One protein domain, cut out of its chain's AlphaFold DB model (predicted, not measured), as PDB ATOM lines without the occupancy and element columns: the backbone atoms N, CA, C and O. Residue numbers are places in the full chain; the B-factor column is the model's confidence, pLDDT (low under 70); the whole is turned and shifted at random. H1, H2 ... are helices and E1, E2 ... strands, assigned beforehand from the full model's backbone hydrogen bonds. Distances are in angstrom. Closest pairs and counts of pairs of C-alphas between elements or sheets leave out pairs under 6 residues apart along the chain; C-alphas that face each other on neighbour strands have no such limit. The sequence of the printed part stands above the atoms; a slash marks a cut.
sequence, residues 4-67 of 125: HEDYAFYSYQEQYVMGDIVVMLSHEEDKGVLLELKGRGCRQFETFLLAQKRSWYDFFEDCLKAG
ATOM      1  N   HIS A   4      -0.207  26.591  34.189       96.94
ATOM      2  CA  HIS A   4       0.903  25.664  33.968       96.94
ATOM      3  C   HIS A   4       2.183  26.436  33.656       96.94
ATOM      4  O   HIS A   4       2.138  27.444  32.948       96.94
ATOM      5  N   GLU A   5       3.298  25.965  34.204       96.12
ATOM      6  CA  GLU A   5       4.627  26.520  33.988       96.12
ATOM      7  C   GLU A   5       5.647  25.388  33.778       96.12
ATOM      8  O   GLU A   5       5.724  24.459  34.585       96.12
ATOM      9  N   ASP A   6       6.474  25.508  32.734       94.94
ATOM     10  CA  ASP A   6       7.519  24.537  32.349       94.94
ATOM     11  C   ASP A   6       8.793  24.625  33.223       94.94
ATOM     12  O   ASP A   6       9.908  24.347  32.777       94.94
ATOM     13  N   TYR A   7       8.654  25.096  34.463       93.38
ATOM     14  CA  TYR A   7       9.727  25.142  35.452       93.38
ATOM     15  C   TYR A   7       9.152  24.939  36.857       93.38
ATOM     16  O   TYR A   7       8.019  25.328  37.130       93.38
ATOM     17  N   ALA A   8       9.932  24.361  37.774       94.69
ATOM     18  CA  ALA A   8       9.534  24.197  39.172       94.69
ATOM     19  C   ALA A   8      10.740  24.214  40.131       94.69
ATOM     20  O   ALA A   8      11.892  24.413  39.738       94.69
ATOM     21  N   PHE A   9      10.467  24.039  41.424       91.81
ATOM     22  CA  PHE A   9      11.471  24.047  42.489       91.81
ATOM     23  C   PHE A   9      11.900  22.632  42.878       91.81
ATOM     24  O   PHE A   9      11.320  21.642  42.445       91.81
ATOM     25  N   TYR A  10      12.929  22.521  43.722       91.56
ATOM     26  CA  TYR A  10      13.360  21.251  44.321       91.56
ATOM     27  C   TYR A  10      13.662  20.144  43.301       91.56
ATOM     28  O   TYR A  10      13.382  18.991  43.601       91.56
ATOM     29  N   SER A  11      14.187  20.496  42.117       92.75
ATOM     30  CA  SER A  11      14.425  19.628  40.941       92.75
ATOM     31  C   SER A  11      13.182  18.996  40.298       92.75
ATOM     32  O   SER A  11      13.297  17.985  39.611       92.75
ATOM     33  N   TYR A  12      11.980  19.509  40.573       95.69
ATOM     34  CA  TYR A  12      10.787  19.182  39.784       95.69
ATOM     35  C   TYR A  12      10.857  19.920  38.440       95.69
ATOM     36  O   TYR A  12      11.516  20.958  38.340       95.69
ATOM     37  N   GLN A  13      10.221  19.368  37.409       96.44
ATOM     38  CA  GLN A  13      10.356  19.859  36.036       96.44
ATOM     39  C   GLN A  13       9.277  20.882  35.679       96.44
ATOM     40  O   GLN A  13       9.580  21.867  35.017       96.44
ATOM     41  N   GLU A  14       8.053  20.688  36.163       96.56
ATOM     42  CA  GLU A  14       6.911  21.546  35.842       96.56
ATOM     43  C   GLU A  14       6.001  21.751  37.057       96.56
ATOM     44  O   GLU A  14       6.041  20.980  38.026       96.56
ATOM     45  N   GLN A  15       5.177  22.799  37.014       97.44
ATOM     46  CA  GLN A  15       4.204  23.074  38.066       97.44
ATOM     47  C   GLN A  15       2.864  23.590  37.544       97.44
ATOM     48  O   GLN A  15       2.766  24.263  36.521       97.44
ATOM     49  N   TYR A  16       1.827  23.315  38.329       97.25
ATOM     50  CA  TYR A  16       0.500  23.893  38.205       97.25
ATOM     51  C   TYR A  16       0.210  24.763  39.423       97.25
ATOM     52  O   TYR A  16       0.273  24.303  40.567       97.25
ATOM     53  N   VAL A  17      -0.155  26.018  39.180       96.38
ATOM     54  CA  VAL A  17      -0.364  27.032  40.215       96.38
ATOM     55  C   VAL A  17      -1.809  27.521  40.202       96.38
ATOM     56  O   VAL A  17      -2.372  27.877  39.166       96.38
ATOM     57  N   MET A  18      -2.418  27.581  41.383       94.00
ATOM     58  CA  MET A  18      -3.705  28.231  41.609       94.00
ATOM     59  C   MET A  18      -3.636  29.058  42.889       94.00
ATOM     60  O   MET A  18      -3.811  28.544  43.991       94.00
ATOM     61  N   GLY A  19      -3.380  30.358  42.737       92.06
ATOM     62  CA  GLY A  19      -3.163  31.241  43.880       92.06
ATOM     63  C   GLY A  19      -1.939  30.802  44.685       92.06
ATOM     64  O   GLY A  19      -0.829  30.800  44.168       92.06
ATOM     65  N   ASP A  20      -2.151  30.426  45.945       94.19
ATOM     66  CA  ASP A  20      -1.112  29.950  46.865       94.19
ATOM     67  C   ASP A  20      -1.098  28.399  46.990       94.19
ATOM     68  O   ASP A  20      -0.505  27.862  47.930       94.19
ATOM     69  N   ILE A  21      -1.768  27.687  46.070       95.94
ATOM     70  CA  ILE A  21      -1.737  26.222  45.913       95.94
ATOM     71  C   ILE A  21      -0.834  25.881  44.725       95.94
ATOM     72  O   ILE A  21      -1.101  26.327  43.607       95.94
ATOM     73  N   VAL A  22       0.203  25.074  44.954       97.06
ATOM     74  CA  VAL A  22       1.170  24.678  43.920       97.06
ATOM     75  C   VAL A  22       1.290  23.160  43.870       97.06
ATOM     76  O   VAL A  22       1.494  22.516  44.896       97.06
ATOM     77  N   VAL A  23       1.177  22.586  42.675       97.00
ATOM     78  CA  VAL A  23       1.394  21.160  42.408       97.00
ATOM     79  C   VAL A  23       2.582  21.040  41.469       97.00
ATOM     80  O   VAL A  23       2.515  21.531  40.350       97.00
ATOM     81  N   MET A  24       3.661  20.409  41.911       97.50
ATOM     82  CA  MET A  24       4.880  20.220  41.122       97.50
ATOM     83  C   MET A  24       4.979  18.767  40.675       97.50
ATOM     84  O   MET A  24       4.731  17.860  41.476       97.50
ATOM     85  N   LEU A  25       5.357  18.541  39.421       96.62
ATOM     86  CA  LEU A  25       5.471  17.208  38.840       96.62
ATOM     87  C   LEU A  25       6.918  16.890  38.504       96.62
ATOM     88  O   LEU A  25       7.686  17.748  38.053       96.62
ATOM     89  N   SER A  26       7.296  15.651  38.804       94.75
ATOM     90  CA  SER A  26       8.577  15.113  38.400       94.75
ATOM     91  C   SER A  26       8.409  14.096  37.286       94.75
ATOM     92  O   SER A  26       7.469  13.304  37.294       94.75
ATOM     93  N   HIS A  27       9.346  14.105  36.341       90.69
ATOM     94  CA  HIS A  27       9.454  13.050  35.333       90.69
ATOM     95  C   HIS A  27      10.083  11.768  35.906       90.69
ATOM     96  O   HIS A  27      10.048  10.725  35.257       90.69
ATOM     97  N   GLU A  28      10.674  11.846  37.101       90.44
ATOM     98  CA  GLU A  28      11.236  10.709  37.822       90.44
ATOM     99  C   GLU A  28      10.132  10.047  38.665       90.44
ATOM    100  O   GLU A  28       9.518  10.684  39.530       90.44
ATOM    101  N   GLU A  29       9.853   8.767  38.398       84.62
ATOM    102  CA  GLU A  29       8.750   8.031  39.038       84.62
ATOM    103  C   GLU A  29       8.902   7.912  40.561       84.62
ATOM    104  O   GLU A  29       7.907   7.880  41.282       84.62
ATOM    105  N   ASP A  30      10.135   7.866  41.067       86.81
ATOM    106  CA  ASP A  30      10.437   7.743  42.496       86.81
ATOM    107  C   ASP A  30      10.111   9.021  43.284       86.81
ATOM    108  O   ASP A  30       9.776   8.969  44.472       86.81
ATOM    109  N   LYS A  31      10.190  10.173  42.620       90.38
ATOM    110  CA  LYS A  31       9.955  11.485  43.211       90.38
ATOM    111  C   LYS A  31       8.488  11.904  43.144       90.38
ATOM    112  O   LYS A  31       7.982  12.500  44.096       90.38
ATOM    113  N   GLY A  32       7.808  11.553  42.053       92.12
ATOM    114  CA  GLY A  32       6.363  11.701  41.898       92.12
ATOM    115  C   GLY A  32       5.881  13.155  41.879       92.12
ATOM    116  O   GLY A  32       6.410  13.994  41.150       92.12
ATOM    117  N   VAL A  33       4.831  13.444  42.657       95.38
ATOM    118  CA  VAL A  33       4.137  14.743  42.686       95.38
ATOM    119  C   VAL A  33       4.244  15.377  44.069       95.38
ATOM    120  O   VAL A  33       3.968  14.732  45.083       95.38
ATOM    121  N   LEU A  34       4.579  16.668  44.111       96.81
ATOM    122  CA  LEU A  34       4.630  17.459  45.337       96.81
ATOM    123  C   LEU A  34       3.507  18.491  45.366       96.81
ATOM    124  O   LEU A  34       3.441  19.376  44.518       96.81
ATOM    125  N   LEU A  35       2.664  18.415  46.393       96.81
ATOM    126  CA  LEU A  35       1.697  19.457  46.716       96.81
ATOM    127  C   LEU A  35       2.290  20.399  47.769       96.81
ATOM    128  O   LEU A  35       2.588  19.980  48.887       96.81
ATOM    129  N   GLU A  36       2.407  21.679  47.429       96.62
ATOM    130  CA  GLU A  36       2.789  22.741  48.352       96.62
ATOM    131  C   GLU A  36       1.594  23.663  48.629       96.62
ATOM    132  O   GLU A  36       1.013  24.272  47.726       96.62
ATOM    133  N   LEU A  37       1.254  23.790  49.914       96.31
ATOM    134  CA  LEU A  37       0.232  24.704  50.415       96.31
ATOM    135  C   LEU A  37       0.885  25.698  51.377       96.31
ATOM    136  O   LEU A  37       1.259  25.350  52.497       96.31
ATOM    137  N   LYS A  38       1.016  26.959  50.953       91.44
ATOM    138  CA  LYS A  38       1.475  28.041  51.845       91.44
ATOM    139  C   LYS A  38       0.369  28.411  52.837       91.44
ATOM    140  O   LYS A  38      -0.783  28.039  52.650       91.44
ATOM    141  N   GLY A  39       0.664  29.224  53.856       91.06
ATOM    142  CA  GLY A  39      -0.333  29.608  54.873       91.06
ATOM    143  C   GLY A  39      -1.650  30.167  54.300       91.06
ATOM    144  O   GLY A  39      -2.731  29.785  54.747       91.06
ATOM    145  N   ARG A  40      -1.578  31.012  53.258       93.81
ATOM    146  CA  ARG A  40      -2.765  31.464  52.502       93.81
ATOM    147  C   ARG A  40      -3.365  30.363  51.620       93.81
ATOM    148  O   ARG A  40      -4.586  30.268  51.532       93.81
ATOM    149  N   GLY A  41      -2.525  29.509  51.038       94.50
ATOM    150  CA  GLY A  41      -2.921  28.338  50.255       94.50
ATOM    151  C   GLY A  41      -3.760  27.353  51.061       94.50
ATOM    152  O   GLY A  41      -4.766  26.873  50.558       94.50
ATOM    153  N   CYS A  42      -3.451  27.148  52.346       96.19
ATOM    154  CA  CYS A  42      -4.293  26.357  53.243       96.19
ATOM    155  C   CYS A  42      -5.707  26.952  53.361       96.19
ATOM    156  O   CYS A  42      -6.688  26.225  53.270       96.19
ATOM    157  N   ARG A  43      -5.849  28.277  53.493       94.69
ATOM    158  CA  ARG A  43      -7.175  28.927  53.559       94.69
ATOM    159  C   ARG A  43      -7.935  28.857  52.236       94.69
ATOM    160  O   ARG A  43      -9.147  28.654  52.233       94.69
ATOM    161  N   GLN A  44      -7.232  28.969  51.112       94.75
ATOM    162  CA  GLN A  44      -7.827  28.748  49.792       94.75
ATOM    163  C   GLN A  44      -8.299  27.296  49.644       94.75
ATOM    164  O   GLN A  44      -9.440  27.057  49.256       94.75
ATOM    165  N   PHE A  45      -7.461  26.328  50.022       96.19
ATOM    166  CA  PHE A  45      -7.772  24.905  49.930       96.19
ATOM    167  C   PHE A  45      -8.953  24.497  50.819       96.19
ATOM    168  O   PHE A  45      -9.830  23.755  50.384       96.19
ATOM    169  N   GLU A  46      -9.042  25.069  52.021       96.19
ATOM    170  CA  GLU A  46     -10.168  24.888  52.943       96.19
ATOM    171  C   GLU A  46     -11.514  25.234  52.286       96.19
ATOM    172  O   GLU A  46     -12.495  24.522  52.483       96.19
ATOM    173  N   THR A  47     -11.556  26.251  51.418       94.50
ATOM    174  CA  THR A  47     -12.771  26.604  50.663       94.50
ATOM    175  C   THR A  47     -13.219  25.472  49.732       94.50
ATOM    176  O   THR A  47     -14.414  25.184  49.638       94.50
ATOM    177  N   PHE A  48     -12.278  24.791  49.070       94.88
ATOM    178  CA  PHE A  48     -12.594  23.649  48.208       94.88
ATOM    179  C   PHE A  48     -13.080  22.450  49.017       94.88
ATOM    180  O   PHE A  48     -14.060  21.819  48.626       94.88
ATOM    181  N   LEU A  49     -12.442  22.167  50.156       97.12
ATOM    182  CA  LEU A  49     -12.877  21.098  51.056       97.12
ATOM    183  C   LEU A  49     -14.304  21.350  51.557       97.12
ATOM    184  O   LEU A  49     -15.152  20.465  51.456       97.12
ATOM    185  N   LEU A  50     -14.613  22.580  51.979       97.25
ATOM    186  CA  LEU A  50     -15.961  22.975  52.396       97.25
ATOM    187  C   LEU A  50     -16.995  22.776  51.281       97.25
ATOM    188  O   LEU A  50     -18.052  22.195  51.527       97.25
ATOM    189  N   ALA A  51     -16.689  23.198  50.050       97.00
ATOM    190  CA  ALA A  51     -17.574  22.997  48.900       97.00
ATOM    191  C   ALA A  51     -17.810  21.505  48.593       97.00
ATOM    192  O   ALA A  51     -18.906  21.117  48.190       97.00
ATOM    193  N   GLN A  52     -16.803  20.663  48.835       96.94
ATOM    194  CA  GLN A  52     -16.882  19.206  48.701       96.94
ATOM    195  C   GLN A  52     -17.522  18.514  49.916       96.94
ATOM    196  O   GLN A  52     -17.681  17.296  49.892       96.94
ATOM    197  N   LYS A  53     -17.898  19.260  50.968       97.50
ATOM    198  CA  LYS A  53     -18.352  18.725  52.267       97.50
ATOM    199  C   LYS A  53     -17.331  17.782  52.912       97.50
ATOM    200  O   LYS A  53     -17.695  16.772  53.505       97.50
ATOM    201  N   ARG A  54     -16.052  18.127  52.781       98.00
ATOM    202  CA  ARG A  54     -14.911  17.400  53.334       98.00
ATOM    203  C   ARG A  54     -14.189  18.243  54.371       98.00
ATOM    204  O   ARG A  54     -14.222  19.472  54.341       98.00
ATOM    205  N   SER A  55     -13.503  17.563  55.269       97.62
ATOM    206  CA  SER A  55     -12.603  18.147  56.251       97.62
ATOM    207  C   SER A  55     -11.140  17.944  55.851       97.62
ATOM    208  O   SER A  55     -10.808  17.150  54.969       97.62
ATOM    209  N   TRP A  56     -10.235  18.637  56.546       97.00
ATOM    210  CA  TRP A  56      -8.798  18.365  56.450       97.00
ATOM    211  C   TRP A  56      -8.447  16.929  56.835       97.00
ATOM    212  O   TRP A  56      -7.528  16.358  56.260       97.00
ATOM    213  N   TYR A  57      -9.187  16.343  57.780       97.12
ATOM    214  CA  TYR A  57      -9.002  14.952  58.171       97.12
ATOM    215  C   TYR A  57      -9.261  14.017  56.986       97.12
ATOM    216  O   TYR A  57      -8.381  13.235  56.643       97.12
ATOM    217  N   ASP A  58     -10.400  14.176  56.304       97.88
ATOM    218  CA  ASP A  58     -10.746  13.356  55.132       97.88
ATOM    219  C   ASP A  58      -9.719  13.522  54.007       97.88
ATOM    220  O   ASP A  58      -9.447  12.593  53.254       97.88
ATOM    221  N   PHE A  59      -9.162  14.724  53.849       97.31
ATOM    222  CA  PHE A  59      -8.107  14.978  52.872       97.31
ATOM    223  C   PHE A  59      -6.811  14.235  53.220       97.31
ATOM    224  O   PHE A  59      -6.272  13.519  52.379       97.31
ATOM    225  N   PHE A  60      -6.319  14.369  54.455       97.19
ATOM    226  CA  PHE A  60      -5.088  13.694  54.867       97.19
ATOM    227  C   PHE A  60      -5.243  12.173  54.896       97.19
ATOM    228  O   PHE A  60      -4.298  11.467  54.549       97.19
ATOM    229  N   GLU A  61      -6.418  11.663  55.262       97.56
ATOM    230  CA  GLU A  61      -6.704  10.233  55.217       97.56
ATOM    231  C   GLU A  61      -6.578   9.686  53.786       97.56
ATOM    232  O   GLU A  61      -5.890   8.688  53.569       97.56
ATOM    233  N   ASP A  62      -7.163  10.374  52.800       97.38
ATOM    234  CA  ASP A  62      -7.039  10.003  51.387       97.38
ATOM    235  C   ASP A  62      -5.592  10.085  50.891       97.38
ATOM    236  O   ASP A  62      -5.126   9.173  50.205       97.38
ATOM    237  N   CYS A  63      -4.849  11.134  51.268       96.25
ATOM    238  CA  CYS A  63      -3.431  11.249  50.923       96.25
ATOM    239  C   CYS A  63      -2.628  10.053  51.445       96.25
ATOM    240  O   CYS A  63      -1.835   9.483  50.701       96.25
ATOM    241  N   LEU A  64      -2.842   9.651  52.700       96.50
ATOM    242  CA  LEU A  64      -2.140   8.518  53.305       96.50
ATOM    243  C   LEU A  64      -2.547   7.185  52.664       96.50
ATOM    244  O   LEU A  64      -1.681   6.357  52.385       96.50
ATOM    245  N   LYS A  65      -3.839   6.989  52.370       97.62
ATOM    246  CA  LYS A  65      -4.340   5.804  51.649       97.62
ATOM    247  C   LYS A  65      -3.742   5.683  50.247       97.62
ATOM    248  O   LYS A  65      -3.492   4.572  49.792       97.62
ATOM    249  N   ALA A  66      -3.470   6.809  49.589       95.69
ATOM    250  CA  ALA A  66      -2.801   6.863  48.291       95.69
ATOM    251  C   ALA A  66      -1.267   6.700  48.367       95.69
ATOM    252  O   ALA A  66      -0.591   6.842  47.352       95.69
ATOM    253  N   GLY A  67      -0.696   6.425  49.548       94.56
ATOM    254  CA  GLY A  67       0.755   6.299  49.736       94.56
ATOM    255  C   GLY A  67       1.496   7.639  49.809       94.56
ATOM    256  O   GLY A  67       2.720   7.679  49.688       94.56
TER     257      GLY A  67
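AT A GLANCE: This is residues 4 to 67 of the 125 residues of the protein "Replication initiation protein" of Staphylococcus aureus (UniProt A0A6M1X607). A small antiparallel sheet of three strands, E1, E2 and E3, forms one arm of an open U; H1 runs off from the end of E3 as its floor, and H2 turns back as the other arm, with an empty gap between H2 and the sheet. The last part of H2 and the residues after it, 60 to 67, stick out free, while the loop of residues 26 to 32 lies at the end of the sheet away from H1. The printed part has 64 residues, with three named strands and then two named helices along the chain, in the order E1, E2, E3, H1, H2, and its class is mixed, helices and strands. The whole is only just loose, close to compact, with a radius of gyration of the C-alphas of 12.9 A and spans of 33 by 26 by 17 A.

IN THESE COORDINATES: The sheet is made of E1, residues 14 to 18, 13.8 A long from first to last C-alpha; E2, residues 21 to 25, 13.5 A; and E3, residues 33 to 37, 13.2 A. E1 begins at C-alpha 14 at (6.911, 21.546, 35.842). H1, residues 39 to 51, measures 19.4 A and begins at C-alpha 39 at (-0.333, 29.608, 54.873). H2, residues 56 to 65, measures 14.2 A and ends at C-alpha 65 at (-4.340, 5.804, 51.649).

HOW THE PARTS SIT: The sheet runs E1, E2, E3 and is a meander, each strand the antiparallel neighbour of the one before; E1 and E3 are its edge strands. E1 and E2 form a hairpin, their directions 163 degrees apart, with N 16 and O 23 at 2.8 A, within hydrogen-bond range. E2 and E3 form a hairpin at 164 degrees, with N 24 and O 34 within hydrogen-bond range at 2.8 A. Residues 4 to 5 pair antiparallel with residues 15 to 16 of E1. H1 is on the sheet but only grazes it, with residues 39 to 45; the closest C-alphas of E2 and H1 are those of Ile 21 and Gly 41, 5.0 A apart. H1 and H2 touch only at the corner by their link, and only just, with 3 pairs of C-alphas within 8 A, made on the side of H1 by residues 46 to 49 alone. Their closest C-alphas are those of Leu 49 and Trp 56, 7.3 A apart, and their lines are about perpendicular at 89 degrees. H2 is not on the sheet, and is apart from E1, E2 and E3. In H2 every O i to N i+4 pair is within hydrogen-bond range; in H1 7 of 9 are.

THE WHOLE: The two C-alphas farthest apart, those of Ser 11 and Lys 53, are 34.7 A apart. The printed part has no cut. The links E1 to E2, E3 to H1 and H1 to H2 are tight, and that from E2 to E3, with 7 residues, is short. The mean pLDDT of the printed part is 95.2, and no printed residue is under 70.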